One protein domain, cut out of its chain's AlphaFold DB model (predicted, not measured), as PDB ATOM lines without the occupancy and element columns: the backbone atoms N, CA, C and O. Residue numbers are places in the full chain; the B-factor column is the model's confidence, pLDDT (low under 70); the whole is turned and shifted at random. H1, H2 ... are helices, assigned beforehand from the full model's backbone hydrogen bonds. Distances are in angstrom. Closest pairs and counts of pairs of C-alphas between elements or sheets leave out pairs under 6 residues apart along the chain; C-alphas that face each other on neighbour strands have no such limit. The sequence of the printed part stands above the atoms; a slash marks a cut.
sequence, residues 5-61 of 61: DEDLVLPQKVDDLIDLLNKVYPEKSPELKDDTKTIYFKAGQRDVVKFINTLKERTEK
ATOM      1  N   ASP A   5     -44.797 -39.712 -21.476       61.78
ATOM      2  CA  ASP A   5     -44.518 -38.479 -20.739       61.78
ATOM      3  C   ASP A   5     -45.751 -37.656 -20.332       61.78
ATOM      4  O   ASP A   5     -45.689 -36.961 -19.323       61.78
ATOM      5  N   GLU A   6     -46.870 -37.731 -21.062       61.00
ATOM      6  CA  GLU A   6     -48.053 -36.894 -20.778       61.00
ATOM      7  C   GLU A   6     -48.844 -37.362 -19.540       61.00
ATOM      8  O   GLU A   6     -49.531 -36.556 -18.920       61.00
ATOM      9  N   ASP A   7     -48.676 -38.625 -19.128       67.25
ATOM     10  CA  ASP A   7     -49.363 -39.231 -17.975       67.25
ATOM     11  C   ASP A   7     -48.406 -39.581 -16.811       67.25
ATOM     12  O   ASP A   7     -48.809 -40.213 -15.827       67.25
ATOM     13  N   LEU A   8     -47.119 -39.210 -16.898       80.19
ATOM     14  CA  LEU A   8     -46.154 -39.472 -15.825       80.19
ATOM     15  C   LEU A   8     -46.326 -38.467 -14.683       80.19
ATOM     16  O   LEU A   8     -45.931 -37.307 -14.771       80.19
ATOM     17  N   VAL A   9     -46.849 -38.949 -13.561       88.88
ATOM     18  CA  VAL A   9     -46.821 -38.234 -12.281       88.88
ATOM     19  C   VAL A   9     -45.633 -38.700 -11.447       88.88
ATOM     20  O   VAL A   9     -45.301 -39.884 -11.447       88.88
ATOM     21  N   LEU A  10     -45.000 -37.778 -10.716       90.38
ATOM     22  CA  LEU A  10     -43.924 -38.118  -9.783       90.38
ATOM     23  C   LEU A  10     -44.495 -38.939  -8.610       90.38
ATOM     24  O   LEU A  10     -45.294 -38.399  -7.834       90.38
ATOM     25  N   PRO A  11     -44.098 -40.215  -8.444       93.75
ATOM     26  CA  PRO A  11     -44.612 -41.037  -7.358       93.75
ATOM     27  C   PRO A  11     -44.126 -40.546  -5.993       93.75
ATOM     28  O   PRO A  11     -43.033 -39.998  -5.863       93.75
ATOM     29  N   GLN A  12     -44.948 -40.753  -4.963       94.31
ATOM     30  CA  GLN A  12     -44.652 -40.304  -3.595       94.31
ATOM     31  C   GLN A  12     -43.852 -41.333  -2.785       94.31
ATOM     32  O   GLN A  12     -43.207 -40.975  -1.803       94.31
ATOM     33  N   LYS A  13     -43.900 -42.612  -3.176       95.62
ATOM     34  CA  LYS A  13     -43.143 -43.687  -2.530       95.62
ATOM     35  C   LYS A  13     -41.985 -44.119  -3.415       95.62
ATOM     36  O   LYS A  13     -42.098 -44.148  -4.639       95.62
ATOM     37  N   VAL A  14     -40.888 -44.501  -2.768       94.50
ATOM     38  CA  VAL A  14     -39.677 -44.978  -3.446       94.50
ATOM     39  C   VAL A  14     -39.965 -46.232  -4.273       94.50
ATOM     40  O   VAL A  14     -39.506 -46.313  -5.407       94.50
ATOM     41  N   ASP A  15     -40.770 -47.165  -3.764       95.12
ATOM     42  CA  ASP A  15     -41.137 -48.380  -4.503       95.12
ATOM     43  C   ASP A  15     -41.908 -48.072  -5.785       95.12
ATOM     44  O   ASP A  15     -41.525 -48.537  -6.856       95.12
ATOM     45  N   ASP A  16     -42.914 -47.200  -5.699       94.75
ATOM     46  CA  ASP A  16     -43.710 -46.781  -6.854       94.75
ATOM     47  C   ASP A  16     -42.838 -46.068  -7.908       94.75
ATOM     48  O   ASP A  16     -43.040 -46.227  -9.114       94.75
ATOM     49  N   LEU A  17     -41.840 -45.291  -7.465       95.12
ATOM     50  CA  LEU A  17     -40.859 -44.660  -8.349       95.12
ATOM     51  C   LEU A  17     -39.978 -45.699  -9.048       95.12
ATOM     52  O   LEU A  17     -39.742 -45.592 -10.251       95.12
ATOM     53  N   ILE A  18     -39.499 -46.705  -8.321       95.62
ATOM     54  CA  ILE A  18     -38.669 -47.774  -8.884       95.62
ATOM     55  C   ILE A  18     -39.464 -48.597  -9.903       95.62
ATOM     56  O   ILE A  18     -38.953 -48.891 -10.990       95.62
ATOM     57  N   ASP A  19     -40.723 -48.911  -9.609       95.25
ATOM     58  CA  ASP A  19     -41.610 -49.628 -10.526       95.25
ATOM     59  C   ASP A  19     -41.882 -48.814 -11.797       95.25
ATOM     60  O   ASP A  19     -41.803 -49.338 -12.916       95.25
ATOM     61  N   LEU A  20     -42.115 -47.507 -11.646       94.50
ATOM     62  CA  LEU A  20     -42.258 -46.590 -12.771       94.50
ATOM     63  C   LEU A  20     -40.996 -46.573 -13.646       94.50
ATOM     64  O   LEU A  20     -41.092 -46.730 -14.864       94.50
ATOM     65  N   LEU A  21     -39.812 -46.437 -13.044       95.00
ATOM     66  CA  LEU A  21     -38.541 -46.412 -13.773       95.00
ATOM     67  C   LEU A  21     -38.278 -47.721 -14.526       95.00
ATOM     68  O   LEU A  21     -37.849 -47.680 -15.679       95.00
ATOM     69  N   ASN A  22     -38.581 -48.875 -13.925       95.69
ATOM     70  CA  ASN A  22     -38.452 -50.171 -14.595       95.69
ATOM     71  C   ASN A  22     -39.434 -50.328 -15.769       95.69
ATOM     72  O   ASN A  22     -39.097 -50.979 -16.759       95.69
ATOM     73  N   LYS A  23     -40.619 -49.710 -15.701       93.38
ATOM     74  CA  LYS A  23     -41.588 -49.701 -16.805       93.38
ATOM     75  C   LYS A  23     -41.175 -48.768 -17.947       93.38
ATOM     76  O   LYS A  23     -41.336 -49.135 -19.110       93.38
ATOM     77  N   VAL A  24     -40.679 -47.571 -17.629       92.62
ATOM     78  CA  VAL A  24     -40.291 -46.556 -18.628       92.62
ATOM     79  C   VAL A  24     -38.963 -46.918 -19.303       92.62
ATOM     80  O   VAL A  24     -38.841 -46.795 -20.522       92.62
ATOM     81  N   TYR A  25     -38.002 -47.441 -18.538       94.25
ATOM     82  CA  TYR A  25     -36.675 -47.848 -19.012       94.25
ATOM     83  C   TYR A  25     -36.440 -49.348 -18.756       94.25
ATOM     84  O   TYR A  25     -35.641 -49.738 -17.887       94.25
ATOM     85  N   PRO A  26     -37.161 -50.216 -19.489       93.88
ATOM     86  CA  PRO A  26     -37.123 -51.649 -19.260       93.88
ATOM     87  C   PRO A  26     -35.779 -52.251 -19.653       93.88
ATOM     88  O   PRO A  26     -35.092 -51.787 -20.567       93.88
ATOM     89  N   GLU A  27     -35.432 -53.347 -18.986       93.62
ATOM     90  CA  GLU A  27     -34.336 -54.203 -19.419       93.62
ATOM     91  C   GLU A  27     -34.728 -54.914 -20.710       93.62
ATOM     92  O   GLU A  27     -35.589 -55.793 -20.708       93.62
ATOM     93  N   LYS A  28     -34.116 -54.519 -21.826       91.75
ATOM     94  CA  LYS A  28     -34.345 -55.171 -23.112       91.75
ATOM     95  C   LYS A  28     -33.112 -55.127 -23.994       91.75
ATOM     96  O   LYS A  28     -32.322 -54.184 -23.935       91.75
ATOM     97  N   SER A  29     -32.986 -56.135 -24.847       93.62
ATOM     98  CA  SER A  29     -32.005 -56.132 -25.926       93.62
ATOM     99  C   SER A  29     -32.332 -55.039 -26.955       93.62
ATOM    100  O   SER A  29     -33.510 -54.723 -27.156       93.62
ATOM    101  N   PRO A  30     -31.313 -54.476 -27.625       93.88
ATOM    102  CA  PRO A  30     -31.509 -53.611 -28.781       93.88
ATOM    103  C   PRO A  30     -32.365 -54.252 -29.873       93.88
ATOM    104  O   PRO A  30     -32.295 -55.460 -30.102       93.88
ATOM    105  N   GLU A  31     -33.132 -53.434 -30.589       95.12
ATOM    106  CA  GLU A  31     -33.818 -53.881 -31.802       95.12
ATOM    107  C   GLU A  31     -32.838 -53.850 -32.985       95.12
ATOM    108  O   GLU A  31     -31.988 -52.971 -33.059       95.12
ATOM    109  N   LEU A  32     -32.966 -54.765 -33.955       95.00
ATOM    110  CA  LEU A  32     -32.047 -54.840 -35.112       95.00
ATOM    111  C   LEU A  32     -31.985 -53.550 -35.948       95.00
ATOM    112  O   LEU A  32     -31.020 -53.321 -36.668       95.00
ATOM    113  N   LYS A  33     -33.036 -52.731 -35.874       96.25
ATOM    114  CA  LYS A  33     -33.154 -51.439 -36.558       96.25
ATOM    115  C   LYS A  33     -32.627 -50.258 -35.736       96.25
ATOM    116  O   LYS A  33     -32.635 -49.143 -36.246       96.25
ATOM    117  N   ASP A  34     -32.263 -50.469 -34.469       95.62
ATOM    118  CA  ASP A  34     -31.711 -49.403 -33.638       95.62
ATOM    119  C   ASP A  34     -30.309 -49.047 -34.146       95.62
ATOM    120  O   ASP A  34     -29.446 -49.909 -34.301       95.62
ATOM    121  N   ASP A  35     -30.069 -47.760 -34.383       97.12
ATOM    122  CA  ASP A  35     -28.725 -47.274 -34.665       97.12
ATOM    123  C   ASP A  35     -27.854 -47.272 -33.394       97.12
ATOM    124  O   ASP A  35     -28.343 -47.256 -32.261       97.12
ATOM    125  N   THR A  36     -26.536 -47.217 -33.581       96.69
ATOM    126  CA  THR A  36     -25.549 -47.233 -32.494       96.69
ATOM    127  C   THR A  36     -25.791 -46.163 -31.422       96.69
ATOM    128  O   THR A  36     -25.634 -46.437 -30.231       96.69
ATOM    129  N   LYS A  37     -26.195 -44.946 -31.805       97.00
ATOM    130  CA  LYS A  37     -26.448 -43.854 -30.852       97.00
ATOM    131  C   LYS A  37     -27.681 -44.161 -30.002       97.00
ATOM    132  O   LYS A  37     -27.642 -43.982 -28.786       97.00
ATOM    133  N   THR A  38     -28.743 -44.660 -30.627       95.62
ATOM    134  CA  THR A  38     -29.973 -45.094 -29.958       95.62
ATOM    135  C   THR A  38     -29.704 -46.243 -28.984       95.62
ATOM    136  O   THR A  38     -30.228 -46.236 -27.869       95.62
ATOM    137  N   ILE A  39     -28.844 -47.194 -29.365       95.44
ATOM    138  CA  ILE A  39     -28.418 -48.300 -28.496       95.44
ATOM    139  C   ILE A  39     -27.739 -47.769 -27.233       95.44
ATOM    140  O   ILE A  39     -28.168 -48.098 -26.127       95.44
ATOM    141  N   TYR A  40     -26.718 -46.918 -27.383       96.25
ATOM    142  CA  TYR A  40     -26.003 -46.358 -26.234       96.25
ATOM    143  C   TYR A  40     -26.901 -45.502 -25.344       96.25
ATOM    144  O   TYR A  40     -26.795 -45.571 -24.122       96.25
ATOM    145  N   PHE A  41     -27.817 -44.737 -25.939       94.94
ATOM    146  CA  PHE A  41     -28.771 -43.930 -25.188       94.94
ATOM    147  C   PHE A  41     -29.682 -44.796 -24.304       94.94
ATOM    148  O   PHE A  41     -29.770 -44.565 -23.098       94.94
ATOM    149  N   LYS A  42     -30.296 -45.843 -24.876       94.69
ATOM    150  CA  LYS A  42     -31.151 -46.787 -24.134       94.69
ATOM    151  C   LYS A  42     -30.365 -47.548 -23.058       94.69
ATOM    152  O   LYS A  42     -30.869 -47.737 -21.953       94.69
ATOM    153  N   ALA A  43     -29.133 -47.963 -23.364       95.50
ATOM    154  CA  ALA A  43     -28.260 -48.649 -22.412       95.50
ATOM    155  C   ALA A  43     -27.920 -47.755 -21.208       95.50
ATOM    156  O   ALA A  43     -28.110 -48.174 -20.071       95.50
ATOM    157  N   GLY A  44     -27.529 -46.498 -21.448       96.19
ATOM    158  CA  GLY A  44     -27.212 -45.550 -20.378       96.19
ATOM    159  C   GLY A  44     -28.404 -45.256 -19.461       96.19
ATOM    160  O   GLY A  44     -28.252 -45.240 -18.241       96.19
ATOM    161  N   GLN A  45     -29.609 -45.099 -20.023       95.69
ATOM    162  CA  GLN A  45     -30.836 -44.981 -19.221       95.69
ATOM    163  C   GLN A  45     -31.047 -46.218 -18.337       95.69
ATOM    164  O   GLN A  45     -31.384 -46.093 -17.159       95.69
ATOM    165  N   ARG A  46     -30.812 -47.417 -18.886       96.75
ATOM    166  CA  ARG A  46     -30.989 -48.666 -18.143       96.75
ATOM    167  C   ARG A  46     -29.952 -48.851 -17.036       96.75
ATOM    168  O   ARG A  46     -30.314 -49.355 -15.974       96.75
ATOM    169  N   ASP A  47     -28.710 -48.428 -17.241       97.56
ATOM    170  CA  ASP A  47     -27.652 -48.528 -16.228       97.56
ATOM    171  C   ASP A  47     -27.988 -47.725 -14.965       97.56
ATOM    172  O   ASP A  47     -27.778 -48.205 -13.848       97.56
ATOM    173  N   VAL A  48     -28.612 -46.550 -15.119       97.19
ATOM    174  CA  VAL A  48     -29.109 -45.759 -13.982       97.19
ATOM    175  C   VAL A  48     -30.186 -46.523 -13.204       97.19
ATOM    176  O   VAL A  48     -30.132 -46.589 -11.976       97.19
ATOM    177  N   VAL A  49     -31.141 -47.157 -13.894       97.38
ATOM    178  CA  VAL A  49     -32.196 -47.943 -13.227       97.38
ATOM    179  C   VAL A  49     -31.623 -49.184 -12.534       97.38
ATOM    180  O   VAL A  49     -32.016 -49.492 -11.409       97.38
ATOM    181  N   LYS A  50     -30.640 -49.863 -13.142       97.62
ATOM    182  CA  LYS A  50     -29.923 -50.989 -12.514       97.62
ATOM    183  C   LYS A  50     -29.221 -50.579 -11.224       97.62
ATOM    184  O   LYS A  50     -29.288 -51.310 -10.233       97.62
ATOM    185  N   PHE A  51     -28.578 -49.413 -11.222       97.75
ATOM    186  CA  PHE A  51     -27.949 -48.872 -10.024       97.75
ATOM    187  C   PHE A  51     -28.971 -48.660  -8.900       97.75
ATOM    188  O   PHE A  51     -28.740 -49.111  -7.779       97.75
ATOM    189  N   ILE A  52     -30.128 -48.062  -9.200       96.75
ATOM    190  CA  ILE A  52     -31.195 -47.844  -8.212       96.75
ATOM    191  C   ILE A  52     -31.740 -49.177  -7.672       96.75
ATOM    192  O   ILE A  52     -31.850 -49.332  -6.456       96.75
ATOM    193  N   ASN A  53     -32.011 -50.158  -8.539       96.62
ATOM    194  CA  ASN A  53     -32.451 -51.495  -8.112       96.62
ATOM    195  C   ASN A  53     -31.425 -52.149  -7.170       96.62
ATOM    196  O   ASN A  53     -31.793 -52.681  -6.127       96.62
ATOM    197  N   THR A  54     -30.130 -52.013  -7.473       97.31
ATOM    198  CA  THR A  54     -29.046 -52.512  -6.608       97.31
ATOM    199  C   THR A  54     -29.065 -51.856  -5.223       97.31
ATOM    200  O   THR A  54     -28.748 -52.505  -4.227       97.31
ATOM    201  N   LEU A  55     -29.403 -50.564  -5.128       96.62
ATOM    202  CA  LEU A  55     -29.539 -49.887  -3.835       96.62
ATOM    203  C   LEU A  55     -30.749 -50.409  -3.053       96.62
ATOM    204  O   LEU A  55     -30.606 -50.677  -1.863       96.62
ATOM    205  N   LYS A  56     -31.896 -50.616  -3.715       95.25
ATOM    206  CA  LYS A  56     -33.091 -51.208  -3.093       95.25
ATOM    207  C   LYS A  56     -32.801 -52.596  -2.516       95.25
ATOM    208  O   LYS A  56     -33.042 -52.827  -1.334       95.25
ATOM    209  N   GLU A  57     -32.165 -53.471  -3.292       95.25
ATOM    210  CA  GLU A  57     -31.765 -54.811  -2.835       95.25
ATOM    211  C   GLU A  57     -30.860 -54.781  -1.591       95.25
ATOM    212  O   GLU A  57     -30.850 -55.721  -0.801       95.25
ATOM    213  N   ARG A  58     -30.069 -53.716  -1.403       94.81
ATOM    214  CA  ARG A  58     -29.227 -53.542  -0.207       94.81
ATOM    215  C   ARG A  58     -30.008 -53.062   1.010       94.81
ATOM    216  O   ARG A  58     -29.552 -53.315   2.116       94.81
ATOM    217  N   THR A  59     -31.123 -52.358   0.823       93.06
ATOM    218  CA  THR A  59     -31.991 -51.930   1.933       93.06
ATOM    219  C   THR A  59     -32.873 -53.055   2.467       93.06
ATOM    220  O   THR A  59     -33.312 -52.990   3.609       93.06
ATOM    221  N   GLU A  60     -33.118 -54.082   1.654       84.75
ATOM    222  CA  GLU A  60     -33.923 -55.258   2.008       84.75
ATOM    223  C   GLU A  60     -33.082 -56.400   2.624       84.75
ATOM    224  O   GLU A  60     -33.626 -57.451   2.963       84.75
ATOM    225  N   LYS A  61     -31.763 -56.201   2.762       64.81
ATOM    226  CA  LYS A  61     -30.815 -57.107   3.434       64.81
ATOM    227  C   LYS A  61     -30.587 -56.702   4.882       64.81
ATOM    228  O   LYS A  61     -30.470 -57.631   5.709       64.81
TER     229      LYS A  61
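What this domain is: This is residues 5 to 61 of the 61 residues of an uncharacterized protein of Pseudomonas simiae (UniProt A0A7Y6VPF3). The model is a loose, uneven helical hairpin: a short helix, H1, lies side by side with part of a much longer one, H2, and the long link between them runs out beyond H1 before H2 turns back. The opening stretch, residues 5 to 13, runs past the side of H1 away from H2. The printed part has 57 residues, with two named helices, H1 then H2, and no named strand, and its class is all helix. It is loose, with a radius of gyration of the C-alphas of 13.3 A, and flat, spanning 38 by 31 by 13 A.

How they stand to each other: Go along from residue 5 to H1, residues 14 to 24, and on to H2, residues 36 to 59. The two helices form a helical hairpin and run opposite ways at a shallow tilt of 22 degrees. They touch, and H2 does so with residues 49 to 53 alone. Look for their closest C-alphas at Leu 21 and Val 49, 6.5 A apart. In both H1 and H2, every O i to N i+4 pair is within hydrogen-bond range.

Where its parts are: Find C-alpha 14 at (-39.677, -44.978, -3.446); from there H1 runs 15.3 A to C-alpha 24 at (-40.291, -46.556, -18.628). H2 begins at C-alpha 36, at (-25.549, -47.233, -32.494), and runs 35.3 A to C-alpha 59, at (-31.991, -51.930, 1.933).

The domain as a whole: The two C-alphas farthest apart are those of Lys 33 and Lys 61, 40.5 A. The printed part has no cut, and the link from H1 to H2, 11 residues, is long. In the B-factor column you will find a mean pLDDT of the printed part of 92.5, with residues 5 to 7 and residue 61 under 70.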